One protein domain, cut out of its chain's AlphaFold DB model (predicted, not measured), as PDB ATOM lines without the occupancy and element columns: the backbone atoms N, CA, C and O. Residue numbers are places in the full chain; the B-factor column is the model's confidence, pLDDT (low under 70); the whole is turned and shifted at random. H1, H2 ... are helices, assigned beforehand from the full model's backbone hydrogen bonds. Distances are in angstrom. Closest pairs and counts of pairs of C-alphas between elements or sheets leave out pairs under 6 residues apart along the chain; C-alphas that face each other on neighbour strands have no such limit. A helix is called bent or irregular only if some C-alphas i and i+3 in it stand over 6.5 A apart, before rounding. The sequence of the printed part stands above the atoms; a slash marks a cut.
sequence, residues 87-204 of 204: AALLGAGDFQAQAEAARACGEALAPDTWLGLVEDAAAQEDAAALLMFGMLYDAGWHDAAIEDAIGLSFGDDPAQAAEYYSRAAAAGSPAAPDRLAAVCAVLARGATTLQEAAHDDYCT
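AT A GLANCE: This is residues 87 to 204 of the 204 residues of an uncharacterized protein of Rhodobacteraceae bacterium (UniProt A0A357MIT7). The model is an elongated body of helices: H4, H6, H7 and H8 make an up-and-down bundle, each running against the one before it, and H2 and H3 make the other end, with short H1 and H5 packed on H2. H4, near the middle, joins the two parts, packing on H3 and H6. The printed part has 118 residues with eight named helices, H1 to H8 in chain order, and no named strand: all helix. It is compact, with a radius of gyration of the C-alphas of 14.4 A and spans of 43 by 26 by 19 A.

HOW THE PARTS SIT: H2, residues 95 to 108, is irregular, with C-alphas 104 and 107 9.2 A apart. It forms a hairpin with H3, residues 111 to 122; they only just touch, with 3 pairs of C-alphas within 8 A, the closest Phe 95 and Ala 121 at 6.6 A. H2 touches H1, residues 87 to 90, with residues 98 to 102 alone; the closest C-alphas, Leu 89 and Gln 98, are 5.3 A apart. It touches H5, residues 144 to 147, with residues 103 to 106 alone; the closest C-alphas, Arg 103 and Ala 145, are 5.6 A apart. H3 touches H4, residues 127 to 136, with residues 118 to 122 alone, at a steep tilt of 46 degrees, opposite ways; the closest C-alphas are Ala 122 and Ala 129, 5.0 A. H4 touches H6, residues 158 to 170, at a shallow tilt of 11 degrees, opposite ways; the closest C-alphas are Gly 134 and Ala 161, 4.1 A. H6 and H7, residues 176 to 187, form a hairpin; the closest C-alphas are Ala 169 and Ala 176, 5.0 A. H8, residues 193 to 202, touches H6; the closest C-alphas are Ala 159 and Ala 198, 5.4 A. Every O i to N i+4 pair is within hydrogen-bond range in H3, H4, H6, H7 and H8, and 8 of 10 in H2; H1 and H5 are too short for one.

IN THESE COORDINATES: H1 begins at C-alpha 87 (96.108, 158.337, 131.948), and H8 ends at C-alpha 202 (101.932, 134.003, 156.820). From first to last C-alpha H2 measures 18.7 A, H6 18.1 A, H3 16.3 A and H7 16.0 A.

THE WHOLE: The two C-alphas farthest apart, Gly 91 and Ala 191, are 45.1 A apart. The printed part has no cut and no long link, and no printed residue is under 70 in pLDDT.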
ATOM      1  N   ALA A  87      96.813 157.141 131.499       94.94
ATOM      2  CA  ALA A  87      96.108 158.337 131.948       94.94
ATOM      3  C   ALA A  87      94.582 158.136 131.956       94.94
ATOM      4  O   ALA A  87      93.930 158.512 132.928       94.94
ATOM      5  N   ALA A  88      94.029 157.496 130.918       95.12
ATOM      6  CA  ALA A  88      92.609 157.153 130.867       95.12
ATOM      7  C   ALA A  88      92.224 156.171 131.983       95.12
ATOM      8  O   ALA A  88      91.217 156.382 132.657       95.12
ATOM      9  N   LEU A  89      93.057 155.153 132.231       96.56
ATOM     10  CA  LEU A  89      92.835 154.182 133.303       96.56
ATOM     11  C   LEU A  89      92.867 154.850 134.679       96.56
ATOM     12  O   LEU A  89      91.905 154.717 135.419       96.56
ATOM     13  N   LEU A  90      93.890 155.651 134.994       95.44
ATOM     14  CA  LEU A  90      93.963 156.403 136.259       95.44
ATOM     15  C   LEU A  90      92.754 157.332 136.471       95.44
ATOM     16  O   LEU A  90      92.348 157.575 137.605       95.44
ATOM     17  N   GLY A  91      92.156 157.834 135.388       95.81
ATOM     18  CA  GLY A  91      90.930 158.629 135.429       95.81
ATOM     19  C   GLY A  91      89.662 157.846 135.795       95.81
ATOM     20  O   GLY A  91      88.646 158.473 136.095       95.81
ATOM     21  N   ALA A  92      89.695 156.506 135.794       95.56
ATOM     22  CA  ALA A  92      88.540 155.652 136.083       95.56
ATOM     23  C   ALA A  92      88.126 155.652 137.565       95.56
ATOM     24  O   ALA A  92      86.974 155.345 137.869       95.56
ATOM     25  N   GLY A  93      89.026 156.027 138.482       95.81
ATOM     26  CA  GLY A  93      88.744 156.108 139.916       95.81
ATOM     27  C   GLY A  93      89.670 155.231 140.751       95.81
ATOM     28  O   GLY A  93      90.887 155.281 140.580       95.81
ATOM     29  N   ASP A  94      89.096 154.473 141.685       96.12
ATOM     30  CA  ASP A  94      89.842 153.520 142.514       96.12
ATOM     31  C   ASP A  94      90.408 152.352 141.690       96.12
ATOM     32  O   ASP A  94      90.068 152.165 140.519       96.12
ATOM     33  N   PHE A  95      91.297 151.560 142.296       97.69
ATOM     34  CA  PHE A  95      91.952 150.463 141.586       97.69
ATOM     35  C   PHE A  95      90.954 149.436 141.033       97.69
ATOM     36  O   PHE A  95      91.198 148.843 139.985       97.69
ATOM     37  N   GLN A  96      89.801 149.243 141.678       96.12
ATOM     38  CA  GLN A  96      88.796 148.317 141.172       96.12
ATOM     39  C   GLN A  96      88.170 148.826 139.867       96.12
ATOM     40  O   GLN A  96      88.095 148.069 138.897       96.12
ATOM     41  N   ALA A  97      87.817 150.111 139.794       96.88
ATOM     42  CA  ALA A  97      87.367 150.742 138.554       96.88
ATOM     43  C   ALA A  97      88.460 150.726 137.468       96.88
ATOM     44  O   ALA A  97      88.176 150.452 136.300       96.88
ATOM     45  N   GLN A  98      89.723 150.953 137.851       97.25
ATOM     46  CA  GLN A  98      90.875 150.847 136.945       97.25
ATOM     47  C   GLN A  98      91.025 149.425 136.387       97.25
ATOM     48  O   GLN A  98      91.228 149.257 135.187       97.25
ATOM     49  N   ALA A  99      90.882 148.399 137.229       95.94
ATOM     50  CA  ALA A  99      90.975 146.996 136.840       95.94
ATOM     51  C   ALA A  99      89.830 146.568 135.912       95.94
ATOM     52  O   ALA A  99      90.034 145.790 134.982       95.94
ATOM     53  N   GLU A 100      88.611 147.057 136.144       95.94
ATOM     54  CA  GLU A 100      87.477 146.829 135.242       95.94
ATOM     55  C   GLU A 100      87.712 147.479 133.871       95.94
ATOM     56  O   GLU A 100      87.521 146.830 132.840       95.94
ATOM     57  N   ALA A 101      88.198 148.724 133.849       95.69
ATOM     58  CA  ALA A 101      88.551 149.421 132.615       95.69
ATOM     59  C   ALA A 101      89.704 148.726 131.867       95.69
ATOM     60  O   ALA A 101      89.629 148.538 130.653       95.69
ATOM     61  N   ALA A 102      90.732 148.269 132.585       95.12
ATOM     62  CA  ALA A 102      91.860 147.536 132.018       95.12
ATOM     63  C   ALA A 102      91.420 146.222 131.353       95.12
ATOM     64  O   ALA A 102      91.809 145.940 130.220       95.12
ATOM     65  N   ARG A 103      90.534 145.451 131.998       94.88
ATOM     66  CA  ARG A 103      89.967 144.232 131.397       94.88
ATOM     67  C   ARG A 103      89.145 144.517 130.143       94.88
ATOM     68  O   ARG A 103      89.156 143.710 129.220       94.88
ATOM     69  N   ALA A 104      88.446 145.652 130.087       95.06
ATOM     70  CA  ALA A 104      87.703 146.054 128.893       95.06
ATOM     71  C   ALA A 104      88.625 146.389 127.705       95.06
ATOM     72  O   ALA A 104      88.205 146.262 126.554       95.06
ATOM     73  N   CYS A 105      89.872 146.785 127.976       94.88
ATOM     74  CA  CYS A 105      90.888 147.021 126.956       94.88
ATOM     75  C   CYS A 105      91.487 145.730 126.384       94.88
ATOM     76  O   CYS A 105      91.791 145.688 125.191       94.88
ATOM     77  N   GLY A 106      91.634 144.681 127.204       93.06
ATOM     78  CA  GLY A 106      92.203 143.397 126.779       93.06
ATOM     79  C   GLY A 106      93.557 143.572 126.082       93.06
ATOM     80  O   GLY A 106      94.413 144.299 126.574       93.06
ATOM     81  N   GLU A 107      93.713 142.980 124.894       94.44
ATOM     82  CA  GLU A 107      94.947 143.035 124.084       94.44
ATOM     83  C   GLU A 107      95.378 144.454 123.664       94.44
ATOM     84  O   GLU A 107      96.519 144.659 123.255       94.44
ATOM     85  N   ALA A 108      94.488 145.453 123.741       93.69
ATOM     86  CA  ALA A 108      94.848 146.843 123.451       93.69
ATOM     87  C   ALA A 108      95.659 147.498 124.584       93.69
ATOM     88  O   ALA A 108      96.253 148.559 124.377       93.69
ATOM     89  N   LEU A 109      95.672 146.900 125.779       95.25
ATOM     90  CA  LEU A 109      96.433 147.382 126.923       95.25
ATOM     91  C   LEU A 109      97.804 146.706 126.969       95.25
ATOM     92  O   LEU A 109      97.910 145.487 127.049       95.25
ATOM     93  N   ALA A 110      98.868 147.508 126.968       94.06
ATOM     94  CA  ALA A 110     100.220 146.981 127.112       94.06
ATOM     95  C   ALA A 110     100.429 146.367 128.518       94.06
ATOM     96  O   ALA A 110     100.106 147.039 129.507       94.06
ATOM     97  N   PRO A 111     101.034 145.165 128.635       95.19
ATOM     98  CA  PRO A 111     101.264 144.516 129.927       95.19
ATOM     99  C   PRO A 111     102.023 145.392 130.929       95.19
ATOM    100  O   PRO A 111     101.604 145.481 132.077       95.19
ATOM    101  N   ASP A 112     103.052 146.129 130.497       96.06
ATOM    102  CA  ASP A 112     103.806 147.046 131.372       96.06
ATOM    103  C   ASP A 112     102.938 148.189 131.921       96.06
ATOM    104  O   ASP A 112     103.133 148.665 133.040       96.06
ATOM    105  N   THR A 113     101.947 148.642 131.141       96.19
ATOM    106  CA  THR A 113     101.016 149.678 131.601       96.19
ATOM    107  C   THR A 113     100.113 149.135 132.695       96.19
ATOM    108  O   THR A 113      99.938 149.812 133.708       96.19
ATOM    109  N   TRP A 114      99.568 147.931 132.501       96.56
ATOM    110  CA  TRP A 114      98.765 147.261 133.516       96.56
ATOM    111  C   TRP A 114      99.592 146.969 134.768       96.56
ATOM    112  O   TRP A 114      99.204 147.397 135.851       96.56
ATOM    113  N   LEU A 115     100.763 146.343 134.617       96.62
ATOM    114  CA  LEU A 115     101.655 146.019 135.727       96.62
ATOM    115  C   LEU A 115     101.983 147.261 136.555       96.62
ATOM    116  O   LEU A 115     101.736 147.266 137.756       96.62
ATOM    117  N   GLY A 116     102.414 148.350 135.915       97.19
ATOM    118  CA  GLY A 116     102.734 149.567 136.651       97.19
ATOM    119  C   GLY A 116     101.531 150.177 137.386       97.19
ATOM    120  O   GLY A 116     101.736 150.904 138.349       97.19
ATOM    121  N   LEU A 117     100.286 149.950 136.942       97.50
ATOM    122  CA  LEU A 117      99.096 150.388 137.691       97.50
ATOM    123  C   LEU A 117      98.882 149.532 138.941       97.50
ATOM    124  O   LEU A 117      98.590 150.073 140.008       97.50
ATOM    125  N   VAL A 118      99.045 148.210 138.821       97.75
ATOM    126  CA  VAL A 118      98.956 147.297 139.969       97.75
ATOM    127  C   VAL A 118     100.066 147.594 140.978       97.75
ATOM    128  O   VAL A 118      99.787 147.659 142.172       97.75
ATOM    129  N   GLU A 119     101.298 147.843 140.519       97.88
ATOM    130  CA  GLU A 119     102.444 148.226 141.360       97.88
ATOM    131  C   GLU A 119     102.174 149.513 142.146       97.88
ATOM    132  O   GLU A 119     102.316 149.519 143.369       97.88
ATOM    133  N   ASP A 120     101.725 150.578 141.472       98.06
ATOM    134  CA  ASP A 120     101.420 151.862 142.114       98.06
ATOM    135  C   ASP A 120     100.317 151.728 143.177       98.06
ATOM    136  O   ASP A 120     100.394 152.338 144.247       98.06
ATOM    137  N   ALA A 121      99.274 150.944 142.898       98.12
ATOM    138  CA  ALA A 121      98.172 150.732 143.832       98.12
ATOM    139  C   ALA A 121      98.583 149.831 145.011       98.12
ATOM    140  O   ALA A 121      98.295 150.147 146.165       98.12
ATOM    141  N   ALA A 122      99.333 148.756 144.758       98.31
ATOM    142  CA  ALA A 122      99.846 147.882 145.809       98.31
ATOM    143  C   ALA A 122     100.855 148.594 146.724       98.31
ATOM    144  O   ALA A 122     100.870 148.343 147.928       98.31
ATOM    145  N   ALA A 123     101.663 149.516 146.188       98.06
ATOM    146  CA  ALA A 123     102.560 150.367 146.976       98.06
ATOM    147  C   ALA A 123     101.807 151.304 147.942       98.06
ATOM    148  O   ALA A 123     102.382 151.777 148.922       98.06
ATOM    149  N   GLN A 124     100.522 151.559 147.684       98.12
ATOM    150  CA  GLN A 124      99.623 152.321 148.554       98.12
ATOM    151  C   GLN A 124      98.799 151.422 149.491       98.12
ATOM    152  O   GLN A 124      97.872 151.908 150.136       98.12
ATOM    153  N   GLU A 125      99.135 150.130 149.578       98.19
ATOM    154  CA  GLU A 125      98.383 149.108 150.316       98.19
ATOM    155  C   GLU A 125      96.909 149.007 149.871       98.19
ATOM    156  O   GLU A 125      96.020 148.724 150.676       98.19
ATOM    157  N   ASP A 126      96.627 149.232 148.580       98.62
ATOM    158  CA  ASP A 126      95.292 148.989 148.033       98.62
ATOM    159  C   ASP A 126      94.965 147.489 148.080       98.62
ATOM    160  O   ASP A 126      95.656 146.646 147.497       98.62
ATOM    161  N   ALA A 127      93.883 147.146 148.779       98.56
ATOM    162  CA  ALA A 127      93.514 145.765 149.054       98.56
ATOM    163  C   ALA A 127      93.205 144.950 147.784       98.56
ATOM    164  O   ALA A 127      93.452 143.741 147.752       98.56
ATOM    165  N   ALA A 128      92.666 145.589 146.741       98.25
ATOM    166  CA  ALA A 128      92.332 144.930 145.483       98.25
ATOM    167  C   ALA A 128      93.577 144.737 144.601       98.25
ATOM    168  O   ALA A 128      93.706 143.694 143.959       98.25
ATOM    169  N   ALA A 129      94.519 145.683 144.617       98.38
ATOM    170  CA  ALA A 129      95.801 145.541 143.927       98.38
ATOM    171  C   ALA A 129      96.684 144.456 144.554       98.38
ATOM    172  O   ALA A 129      97.240 143.619 143.846       98.38
ATOM    173  N   LEU A 130      96.752 144.408 145.886       98.69
ATOM    174  CA  LEU A 130      97.458 143.343 146.603       98.69
ATOM    175  C   LEU A 130      96.842 141.968 146.317       98.69
ATOM    176  O   LEU A 130      97.566 141.007 146.064       98.69
ATOM    177  N   LEU A 131      95.506 141.879 146.289       98.31
ATOM    178  CA  LEU A 131      94.814 140.651 145.895       98.31
ATOM    179  C   LEU A 131      95.179 140.242 144.459       98.31
ATOM    180  O   LEU A 131      95.424 139.064 144.217       98.31
ATOM    181  N   MET A 132      95.240 141.199 143.526       97.38
ATOM    182  CA  MET A 132      95.653 140.953 142.141       97.38
ATOM    183  C   MET A 132      97.071 140.388 142.055       97.38
ATOM    184  O   MET A 132      97.277 139.401 141.359       97.38
ATOM    185  N   PHE A 133      98.036 140.950 142.787       97.62
ATOM    186  CA  PHE A 133      99.387 140.387 142.813       97.62
ATOM    187  C   PHE A 133      99.420 138.962 143.350       97.62
ATOM    188  O   PHE A 133     100.046 138.109 142.728       97.62
ATOM    189  N   GLY A 134      98.724 138.686 144.458       97.94
ATOM    190  CA  GLY A 134      98.658 137.328 145.000       97.94
ATOM    191  C   GLY A 134      98.124 136.331 143.972       97.94
ATOM    192  O   GLY A 134      98.681 135.252 143.811       97.94
ATOM    193  N   MET A 135      97.114 136.745 143.209       97.19
ATOM    194  CA  MET A 135      96.516 135.954 142.137       97.19
ATOM    195  C   MET A 135      97.464 135.689 140.957       97.19
ATOM    196  O   MET A 135      97.441 134.591 140.417       97.19
ATOM    197  N   LEU A 136      98.332 136.637 140.588       96.62
ATOM    198  CA  LEU A 136      99.313 136.457 139.504       96.62
ATOM    199  C   LEU A 136     100.433 135.452 139.836       96.62
ATOM    200  O   LEU A 136     101.087 134.962 138.914       96.62
ATOM    201  N   TYR A 137     100.654 135.180 141.128       97.44
ATOM    202  CA  TYR A 137     101.616 134.193 141.634       97.44
ATOM    203  C   TYR A 137     100.966 132.861 142.056       97.44
ATOM    204  O   TYR A 137     101.663 131.920 142.431       97.44
ATOM    205  N   ASP A 138      99.636 132.763 142.040       96.69
ATOM    206  CA  ASP A 138      98.888 131.606 142.541       96.69
ATOM    207  C   ASP A 138      98.372 130.757 141.377       96.69
ATOM    208  O   ASP A 138      97.364 131.091 140.762       96.69
ATOM    209  N   ALA A 139      98.993 129.604 141.107       92.62
ATOM    210  CA  ALA A 139      98.540 128.718 140.028       92.62
ATOM    211  C   ALA A 139      97.139 128.109 140.241       92.62
ATOM    212  O   ALA A 139      96.574 127.504 139.325       92.62
ATOM    213  N   GLY A 140      96.571 128.223 141.445       91.62
ATOM    214  CA  GLY A 140      95.186 127.863 141.736       91.62
ATOM    215  C   GLY A 140      94.172 128.891 141.230       91.62
ATOM    216  O   GLY A 140      92.961 128.635 141.291       91.62
ATOM    217  N   TRP A 141      94.638 130.036 140.733       92.56
ATOM    218  CA  TRP A 141      93.805 131.098 140.206       92.56
ATOM    219  C   TRP A 141      94.293 131.565 138.837       92.56
ATOM    220  O   TRP A 141      95.477 131.521 138.534       92.56
ATOM    221  N   HIS A 142      93.347 131.948 137.981       92.06
ATOM    222  CA  HIS A 142      93.657 132.402 136.634       92.06
ATOM    223  C   HIS A 142      92.610 133.414 136.157       92.06
ATOM    224  O   HIS A 142      91.421 133.079 136.078       92.06
ATOM    225  N   ASP A 143      93.032 134.640 135.839       91.31
ATOM    226  CA  ASP A 143      92.178 135.662 135.210       91.31
ATOM    227  C   ASP A 143      92.518 135.765 133.730       91.31
ATOM    228  O   ASP A 143      93.431 136.489 133.344       91.31
ATOM    229  N   ALA A 144      91.748 135.077 132.884       92.44
ATOM    230  CA  ALA A 144      91.975 135.060 131.439       92.44
ATOM    231  C   ALA A 144      91.978 136.469 130.805       92.44
ATOM    232  O   ALA A 144      92.641 136.693 129.793       92.44
ATOM    233  N   ALA A 145      91.279 137.455 131.382       91.25
ATOM    234  CA  ALA A 145      91.306 138.818 130.849       91.25
ATOM    235  C   ALA A 145      92.645 139.529 131.112       91.25
ATOM    236  O   ALA A 145      92.990 140.459 130.389       91.25
ATOM    237  N   ILE A 146      93.396 139.102 132.126       91.25
ATOM    238  CA  ILE A 146      94.708 139.655 132.467       91.25
ATOM    239  C   ILE A 146      95.828 138.761 131.922       91.25
ATOM    240  O   ILE A 146      96.727 139.227 131.227       91.25
ATOM    241  N   GLU A 147      95.770 137.464 132.190       92.62
ATOM    242  CA  GLU A 147      96.847 136.539 131.850       92.62
ATOM    243  C   GLU A 147      96.866 136.174 130.367       92.62
ATOM    244  O   GLU A 147      97.941 136.172 129.773       92.62
ATOM    245  N   ASP A 148      95.704 135.947 129.742       94.94
ATOM    246  CA  ASP A 148      95.655 135.600 128.317       94.94
ATOM    247  C   ASP A 148      95.576 136.851 127.438       94.94
ATOM    248  O   ASP A 148      96.327 136.978 126.472       94.94
ATOM    249  N   ALA A 149      94.663 137.779 127.753       92.88
ATOM    250  CA  ALA A 149      94.409 138.925 126.879       92.88
ATOM    251  C   ALA A 149      95.449 140.045 127.033       92.88
ATOM    252  O   ALA A 149      95.858 140.625 126.032       92.88
ATOM    253  N   ILE A 150      95.897 140.356 128.254       91.69
ATOM    254  CA  ILE A 150      96.977 141.338 128.467       91.69
ATOM    255  C   ILE A 150      98.353 140.652 128.402       91.69
ATOM    256  O   ILE A 150      99.348 141.298 128.075       91.69
ATOM    257  N   GLY A 151      98.424 139.341 128.658       91.44
ATOM    258  CA  GLY A 151      99.671 138.576 128.606       91.44
ATOM    259  C   GLY A 151     100.528 138.707 129.867       91.44
ATOM    260  O   GLY A 151     101.748 138.562 129.782       91.44
ATOM    261  N   LEU A 152      99.928 139.029 131.020       91.38
ATOM    262  CA  LEU A 152     100.647 139.212 132.284       91.38
ATOM    263  C   LEU A 152     100.399 138.032 133.231       91.38
ATOM    264  O   LEU A 152      99.323 137.942 133.805       91.38
ATOM    265  N   SER A 153     101.409 137.186 133.436       91.06
ATOM    266  CA  SER A 153     101.419 136.105 134.434       91.06
ATOM    267  C   SER A 153     102.823 135.977 135.032       91.06
ATOM    268  O   SER A 153     103.810 136.181 134.318       91.06
ATOM    269  N   PHE A 154     102.932 135.642 136.322       93.50
ATOM    270  CA  PHE A 154     104.226 135.472 137.003       93.50
ATOM    271  C   PHE A 154     104.575 134.017 137.320       93.50
ATOM    272  O   PHE A 154     105.697 133.729 137.736       93.50
ATOM    273  N   GLY A 155     103.664 133.094 137.015       93.00
ATOM    274  CA  GLY A 155     103.832 131.673 137.291       93.00
ATOM    275  C   GLY A 155     103.510 131.307 138.739       93.00
ATOM    276  O   GLY A 155     103.030 132.124 139.513       93.00
ATOM    277  N   ASP A 156     103.750 130.044 139.082       96.00
ATOM    278  CA  ASP A 156     103.430 129.495 140.403       96.00
ATOM    279  C   ASP A 156     104.531 129.819 141.423       96.00
ATOM    280  O   ASP A 156     105.616 129.231 141.382       96.00
ATOM    281  N   ASP A 157     104.242 130.730 142.350       97.25
ATOM    282  CA  ASP A 157     105.035 130.983 143.550       97.25
ATOM    283  C   ASP A 157     104.105 131.132 144.772       97.25
ATOM    284  O   ASP A 157     103.678 132.238 145.126       97.25
ATOM    285  N   PRO A 158     103.784 130.024 145.466       97.50
ATOM    286  CA  PRO A 158     102.854 130.059 146.588       97.50
ATOM    287  C   PRO A 158     103.383 130.860 147.787       97.50
ATOM    288  O   PRO A 158     102.583 131.302 148.609       97.50
ATOM    289  N   ALA A 159     104.702 131.052 147.914       97.69
ATOM    290  CA  ALA A 159     105.267 131.865 148.990       97.69
ATOM    291  C   ALA A 159     104.980 133.350 148.734       97.69
ATOM    292  O   ALA A 159     104.447 134.037 149.606       97.69
ATOM    293  N   GLN A 160     105.244 133.810 147.508       98.19
ATOM    294  CA  GLN A 160     104.947 135.179 147.096       98.19
ATOM    295  C   GLN A 160     103.435 135.460 147.113       98.19
ATOM    296  O   GLN A 160     103.002 136.516 147.579       98.19
ATOM    297  N   ALA A 161     102.611 134.501 146.676       98.31
ATOM    298  CA  ALA A 161     101.156 134.617 146.748       98.31
ATOM    299  C   ALA A 161     100.649 134.757 148.197       98.31
ATOM    300  O   ALA A 161      99.815 135.623 148.472       98.31
ATOM    301  N   ALA A 162     101.173 133.958 149.137       98.44
ATOM    302  CA  ALA A 162     100.816 134.050 150.555       98.44
ATOM    303  C   ALA A 162     101.168 135.418 151.156       98.44
ATOM    304  O   ALA A 162     100.333 136.006 151.845       98.44
ATOM    305  N   GLU A 163     102.345 135.967 150.835       98.50
ATOM    306  CA  GLU A 163     102.723 137.318 151.254       98.50
ATOM    307  C   GLU A 163     101.677 138.345 150.791       98.50
ATOM    308  O   GLU A 163     101.115 139.081 151.609       98.50
ATOM    309  N   TYR A 164     101.363 138.377 149.493       98.69
ATOM    310  CA  TYR A 164     100.418 139.349 148.942       98.69
ATOM    311  C   TYR A 164      98.995 139.167 149.474       98.69
ATOM    312  O   TYR A 164      98.342 140.160 149.803       98.69
ATOM    313  N   TYR A 165      98.511 137.932 149.627       98.69
ATOM    314  CA  TYR A 165      97.204 137.684 150.233       98.69
ATOM    315  C   TYR A 165      97.162 138.088 151.711       98.69
ATOM    316  O   TYR A 165      96.152 138.640 152.150       98.69
ATOM    317  N   SER A 166      98.247 137.897 152.469       98.69
ATOM    318  CA  SER A 166      98.325 138.358 153.862       98.69
ATOM    319  C   SER A 166      98.203 139.884 153.961       98.69
ATOM    320  O   SER A 166      97.398 140.398 154.741       98.69
ATOM    321  N   ARG A 167      98.911 140.615 153.088       98.69
ATOM    322  CA  ARG A 167      98.834 142.079 152.992       98.69
ATOM    323  C   ARG A 167      97.452 142.536 152.537       98.69
ATOM    324  O   ARG A 167      96.873 143.430 153.145       98.69
ATOM    325  N   ALA A 168      96.872 141.883 151.529       98.69
ATOM    326  CA  ALA A 168      95.526 142.186 151.051       98.69
ATOM    327  C   ALA A 168      94.469 141.991 152.150       98.69
ATOM    328  O   ALA A 168      93.560 142.811 152.283       98.69
ATOM    329  N   ALA A 169      94.586 140.933 152.961       98.56
ATOM    330  CA  ALA A 169      93.700 140.695 154.096       98.56
ATOM    331  C   ALA A 169      93.852 141.790 155.165       98.56
ATOM    332  O   ALA A 169      92.847 142.317 155.644       98.56
ATOM    333  N   ALA A 170      95.088 142.194 155.481       98.44
ATOM    334  CA  ALA A 170      95.363 143.302 156.398       98.44
ATOM    335  C   ALA A 170      94.810 144.647 155.885       98.44
ATOM    336  O   ALA A 170      94.309 145.449 156.674       98.44
ATOM    337  N   ALA A 171      94.832 144.862 154.568       98.38
ATOM    338  CA  ALA A 171      94.242 146.021 153.900       98.38
ATOM    339  C   ALA A 171      92.702 145.957 153.785       98.38
ATOM    340  O   ALA A 171      92.070 146.918 153.348       98.38
ATOM    341  N   GLY A 172      92.071 144.853 154.202       98.38
ATOM    342  CA  GLY A 172      90.613 144.710 154.251       98.38
ATOM    343  C   GLY A 172      89.975 144.066 153.019       98.38
ATOM    344  O   GLY A 172      88.765 144.193 152.829       98.38
ATOM    345  N   SER A 173      90.745 143.360 152.185       98.25
ATOM    346  CA  SER A 173      90.191 142.584 151.072       98.25
ATOM    347  C   SER A 173      89.322 141.436 151.601       98.25
ATOM    348  O   SER A 173      89.831 140.569 152.314       98.25
ATOM    349  N   PRO A 174      88.027 141.358 151.237       97.88
ATOM    350  CA  PRO A 174      87.139 140.312 151.743       97.88
ATOM    351  C   PRO A 174      87.445 138.929 151.155       97.88
ATOM    352  O   PRO A 174      87.103 137.924 151.766       97.88
ATOM    353  N   ALA A 175      88.073 138.867 149.976       97.25
ATOM    354  CA  ALA A 175      88.413 137.610 149.312       97.25
ATOM    355  C   ALA A 175      89.780 137.056 149.744       97.25
ATOM    356  O   ALA A 175      90.025 135.860 149.609       97.25
ATOM    357  N   ALA A 176      90.674 137.910 150.252       98.31
ATOM    358  CA  ALA A 176      92.043 137.524 150.572       98.31
ATOM    359  C   ALA A 176      92.167 136.445 151.666       98.31
ATOM    360  O   ALA A 176      92.988 135.554 151.473       98.31
ATOM    361  N   PRO A 177      91.364 136.422 152.754       98.56
ATOM    362  CA  PRO A 177      91.471 135.372 153.772       98.56
ATOM    363  C   PRO A 177      91.242 133.958 153.226       98.56
ATOM    364  O   PRO A 177      92.003 133.046 153.540       98.56
ATOM    365  N   ASP A 178      90.239 133.777 152.362       98.19
ATOM    366  CA  ASP A 178      89.946 132.471 151.759       98.19
ATOM    367  C   ASP A 178      91.072 132.028 150.811       98.19
ATOM    368  O   ASP A 178      91.433 130.849 150.766       98.19
ATOM    369  N   ARG A 179      91.662 132.978 150.073       98.06
ATOM    370  CA  ARG A 179      92.814 132.729 149.192       98.06
ATOM    371  C   ARG A 179      94.073 132.394 149.986       98.06
ATOM    372  O   ARG A 179      94.738 131.408 149.675       98.06
ATOM    373  N   LEU A 180      94.341 133.147 151.053       98.56
ATOM    374  CA  LEU A 180      95.445 132.893 151.972       98.56
ATOM    375  C   LEU A 180      95.327 131.492 152.583       98.56
ATOM    376  O   LEU A 180      96.276 130.719 152.540       98.56
ATOM    377  N   ALA A 181      94.142 131.110 153.067       98.19
ATOM    378  CA  ALA A 181      93.916 129.776 153.616       98.19
ATOM    379  C   ALA A 181      94.195 128.660 152.588       98.19
ATOM    380  O   ALA A 181      94.788 127.631 152.927       98.19
ATOM    381  N   ALA A 182      93.799 128.858 151.326       97.75
ATOM    382  CA  ALA A 182      94.052 127.897 150.258       97.75
ATOM    383  C   ALA A 182      95.553 127.741 149.957       97.75
ATOM    384  O   ALA A 182      96.044 126.607 149.910       97.75
ATOM    385  N   VAL A 183      96.292 128.848 149.808       98.19
ATOM    386  CA  VAL A 183      97.738 128.798 149.534       98.19
ATOM    387  C   VAL A 183      98.524 128.282 150.741       98.19
ATOM    388  O   VAL A 183      99.439 127.478 150.579       98.19
ATOM    389  N   CYS A 184      98.099 128.598 151.965       98.38
ATOM    390  CA  CYS A 184      98.673 128.032 153.185       98.38
ATOM    391  C   CYS A 184      98.548 126.505 153.228       98.38
ATOM    392  O   CYS A 184      99.488 125.811 153.611       98.38
ATOM    393  N   ALA A 185      97.434 125.946 152.743       97.50
ATOM    394  CA  ALA A 185      97.285 124.498 152.629       97.50
ATOM    395  C   ALA A 185      98.273 123.880 151.618       97.50
ATOM    396  O   ALA A 185      98.645 122.711 151.759       97.50
ATOM    397  N   VAL A 186      98.672 124.630 150.584       96.94
ATOM    398  CA  VAL A 186      99.723 124.230 149.635       96.94
ATOM    399  C   VAL A 186     101.091 124.292 150.310       96.94
ATOM    400  O   VAL A 186     101.803 123.288 150.293       96.94
ATOM    401  N   LEU A 187     101.420 125.414 150.957       97.50
ATOM    402  CA  LEU A 187     102.693 125.625 151.650       97.50
ATOM    403  C   LEU A 187     102.940 124.597 152.762       97.50
ATOM    404  O   LEU A 187     104.037 124.054 152.845       97.50
ATOM    405  N   ALA A 188     101.909 124.218 153.525       97.19
ATOM    406  CA  ALA A 188     101.992 123.192 154.570       97.19
ATOM    407  C   ALA A 188     102.400 121.798 154.051       97.19
ATOM    408  O   ALA A 188     102.836 120.937 154.816       97.19
ATOM    409  N   ARG A 189     102.215 121.539 152.750       96.69
ATOM    410  CA  ARG A 189     102.645 120.302 152.073       96.69
ATOM    411  C   ARG A 189     103.939 120.490 151.281       96.69
ATOM    412  O   ARG A 189     104.411 119.530 150.667       96.69
ATOM    413  N   GLY A 190     104.465 121.712 151.244       92.06
ATOM    414  CA  GLY A 190     105.706 122.062 150.582       92.06
ATOM    415  C   GLY A 190     106.889 121.311 151.183       92.06
ATOM    416  O   GLY A 190     106.899 120.965 152.361       92.06
ATOM    417  N   ALA A 191     107.889 121.024 150.352       89.81
ATOM    418  CA  ALA A 191     109.089 120.285 150.761       89.81
ATOM    419  C   ALA A 191     110.350 121.160 150.776       89.81
ATOM    420  O   ALA A 191     111.448 120.662 151.023       89.81
ATOM    421  N   THR A 192     110.216 122.447 150.449       95.94
ATOM    422  CA  THR A 192     111.343 123.379 150.403       95.94
ATOM    423  C   THR A 192     111.393 124.214 151.673       95.94
ATOM    424  O   THR A 192     110.358 124.602 152.209       95.94
ATOM    425  N   THR A 193     112.603 124.554 152.114       96.00
ATOM    426  CA  THR A 193     112.808 125.430 153.278       96.00
ATOM    427  C   THR A 193     112.203 126.819 153.073       96.00
ATOM    428  O   THR A 193     111.836 127.473 154.039       96.00
ATOM    429  N   LEU A 194     112.099 127.276 151.818       95.25
ATOM    430  CA  LEU A 194     111.459 128.547 151.485       95.25
ATOM    431  C   LEU A 194     109.945 128.492 151.732       95.25
ATOM    432  O   LEU A 194     109.388 129.416 152.308       95.25
ATOM    433  N   GLN A 195     109.290 127.398 151.333       96.12
ATOM    434  CA  GLN A 195     107.858 127.207 151.571       96.12
ATOM    435  C   GLN A 195     107.540 127.001 153.054       96.12
ATOM    436  O   GLN A 195     106.521 127.498 153.517       96.12
ATOM    437  N   GLU A 196     108.406 126.297 153.788       96.50
ATOM    438  CA  GLU A 196     108.291 126.150 155.245       96.50
ATOM    439  C   GLU A 196     108.366 127.516 155.940       96.50
ATOM    440  O   GLU A 196     107.461 127.864 156.691       96.50
ATOM    441  N   ALA A 197     109.370 128.335 155.604       97.25
ATOM    442  CA  ALA A 197     109.492 129.688 156.147       97.25
ATOM    443  C   ALA A 197     108.270 130.563 155.815       97.25
ATOM    444  O   ALA A 197     107.709 131.195 156.702       97.25
ATOM    445  N   ALA A 198     107.806 130.549 154.561       98.06
ATOM    446  CA  ALA A 198     106.620 131.307 154.164       98.06
ATOM    447  C   ALA A 198     105.345 130.832 154.882       98.06
ATOM    448  O   ALA A 198     104.488 131.644 155.225       98.06
ATOM    449  N   HIS A 199     105.204 129.526 155.129       98.19
ATOM    450  CA  HIS A 199     104.096 129.008 155.926       98.19
ATOM    451  C   HIS A 199     104.138 129.569 157.353       98.19
ATOM    452  O   HIS A 199     103.129 130.068 157.847       98.19
ATOM    453  N   ASP A 200     105.300 129.518 158.002       97.38
ATOM    454  CA  ASP A 200     105.466 130.012 159.371       97.38
ATOM    455  C   ASP A 200     105.211 131.524 159.485       97.38
ATOM    456  O   ASP A 200     104.639 131.972 160.480       97.38
ATOM    457  N   ASP A 201     105.578 132.298 158.461       98.00
ATOM    458  CA  ASP A 201     105.422 133.754 158.453       98.00
ATOM    459  C   ASP A 201     103.974 134.212 158.188       98.00
ATOM    460  O   ASP A 201     103.537 135.216 158.757       98.00
ATOM    461  N   TYR A 202     103.218 133.503 157.338       98.12
ATOM    462  CA  TYR A 202     101.932 134.003 156.820       98.12
ATOM    463  C   TYR A 202     100.695 133.172 157.203       98.12
ATOM    464  O   TYR A 202      99.577 133.646 156.998       98.12
ATOM    465  N   CYS A 203     100.848 131.957 157.746       96.88
ATOM    466  CA  CYS A 203      99.750 130.983 157.888       96.88
ATOM    467  C   CYS A 203      99.300 130.688 159.334       96.88
ATOM    468  O   CYS A 203      98.807 129.590 159.605       96.88
ATOM    469  N   THR A 204      99.459 131.642 160.259       86.50
ATOM    470  CA  THR A 204      99.151 131.479 161.700       86.50
ATOM    471  C   THR A 204      97.752 131.912 162.115       86.50
ATOM    472  O   THR A 204      97.316 132.991 161.650       86.50
TER     473      THR A 204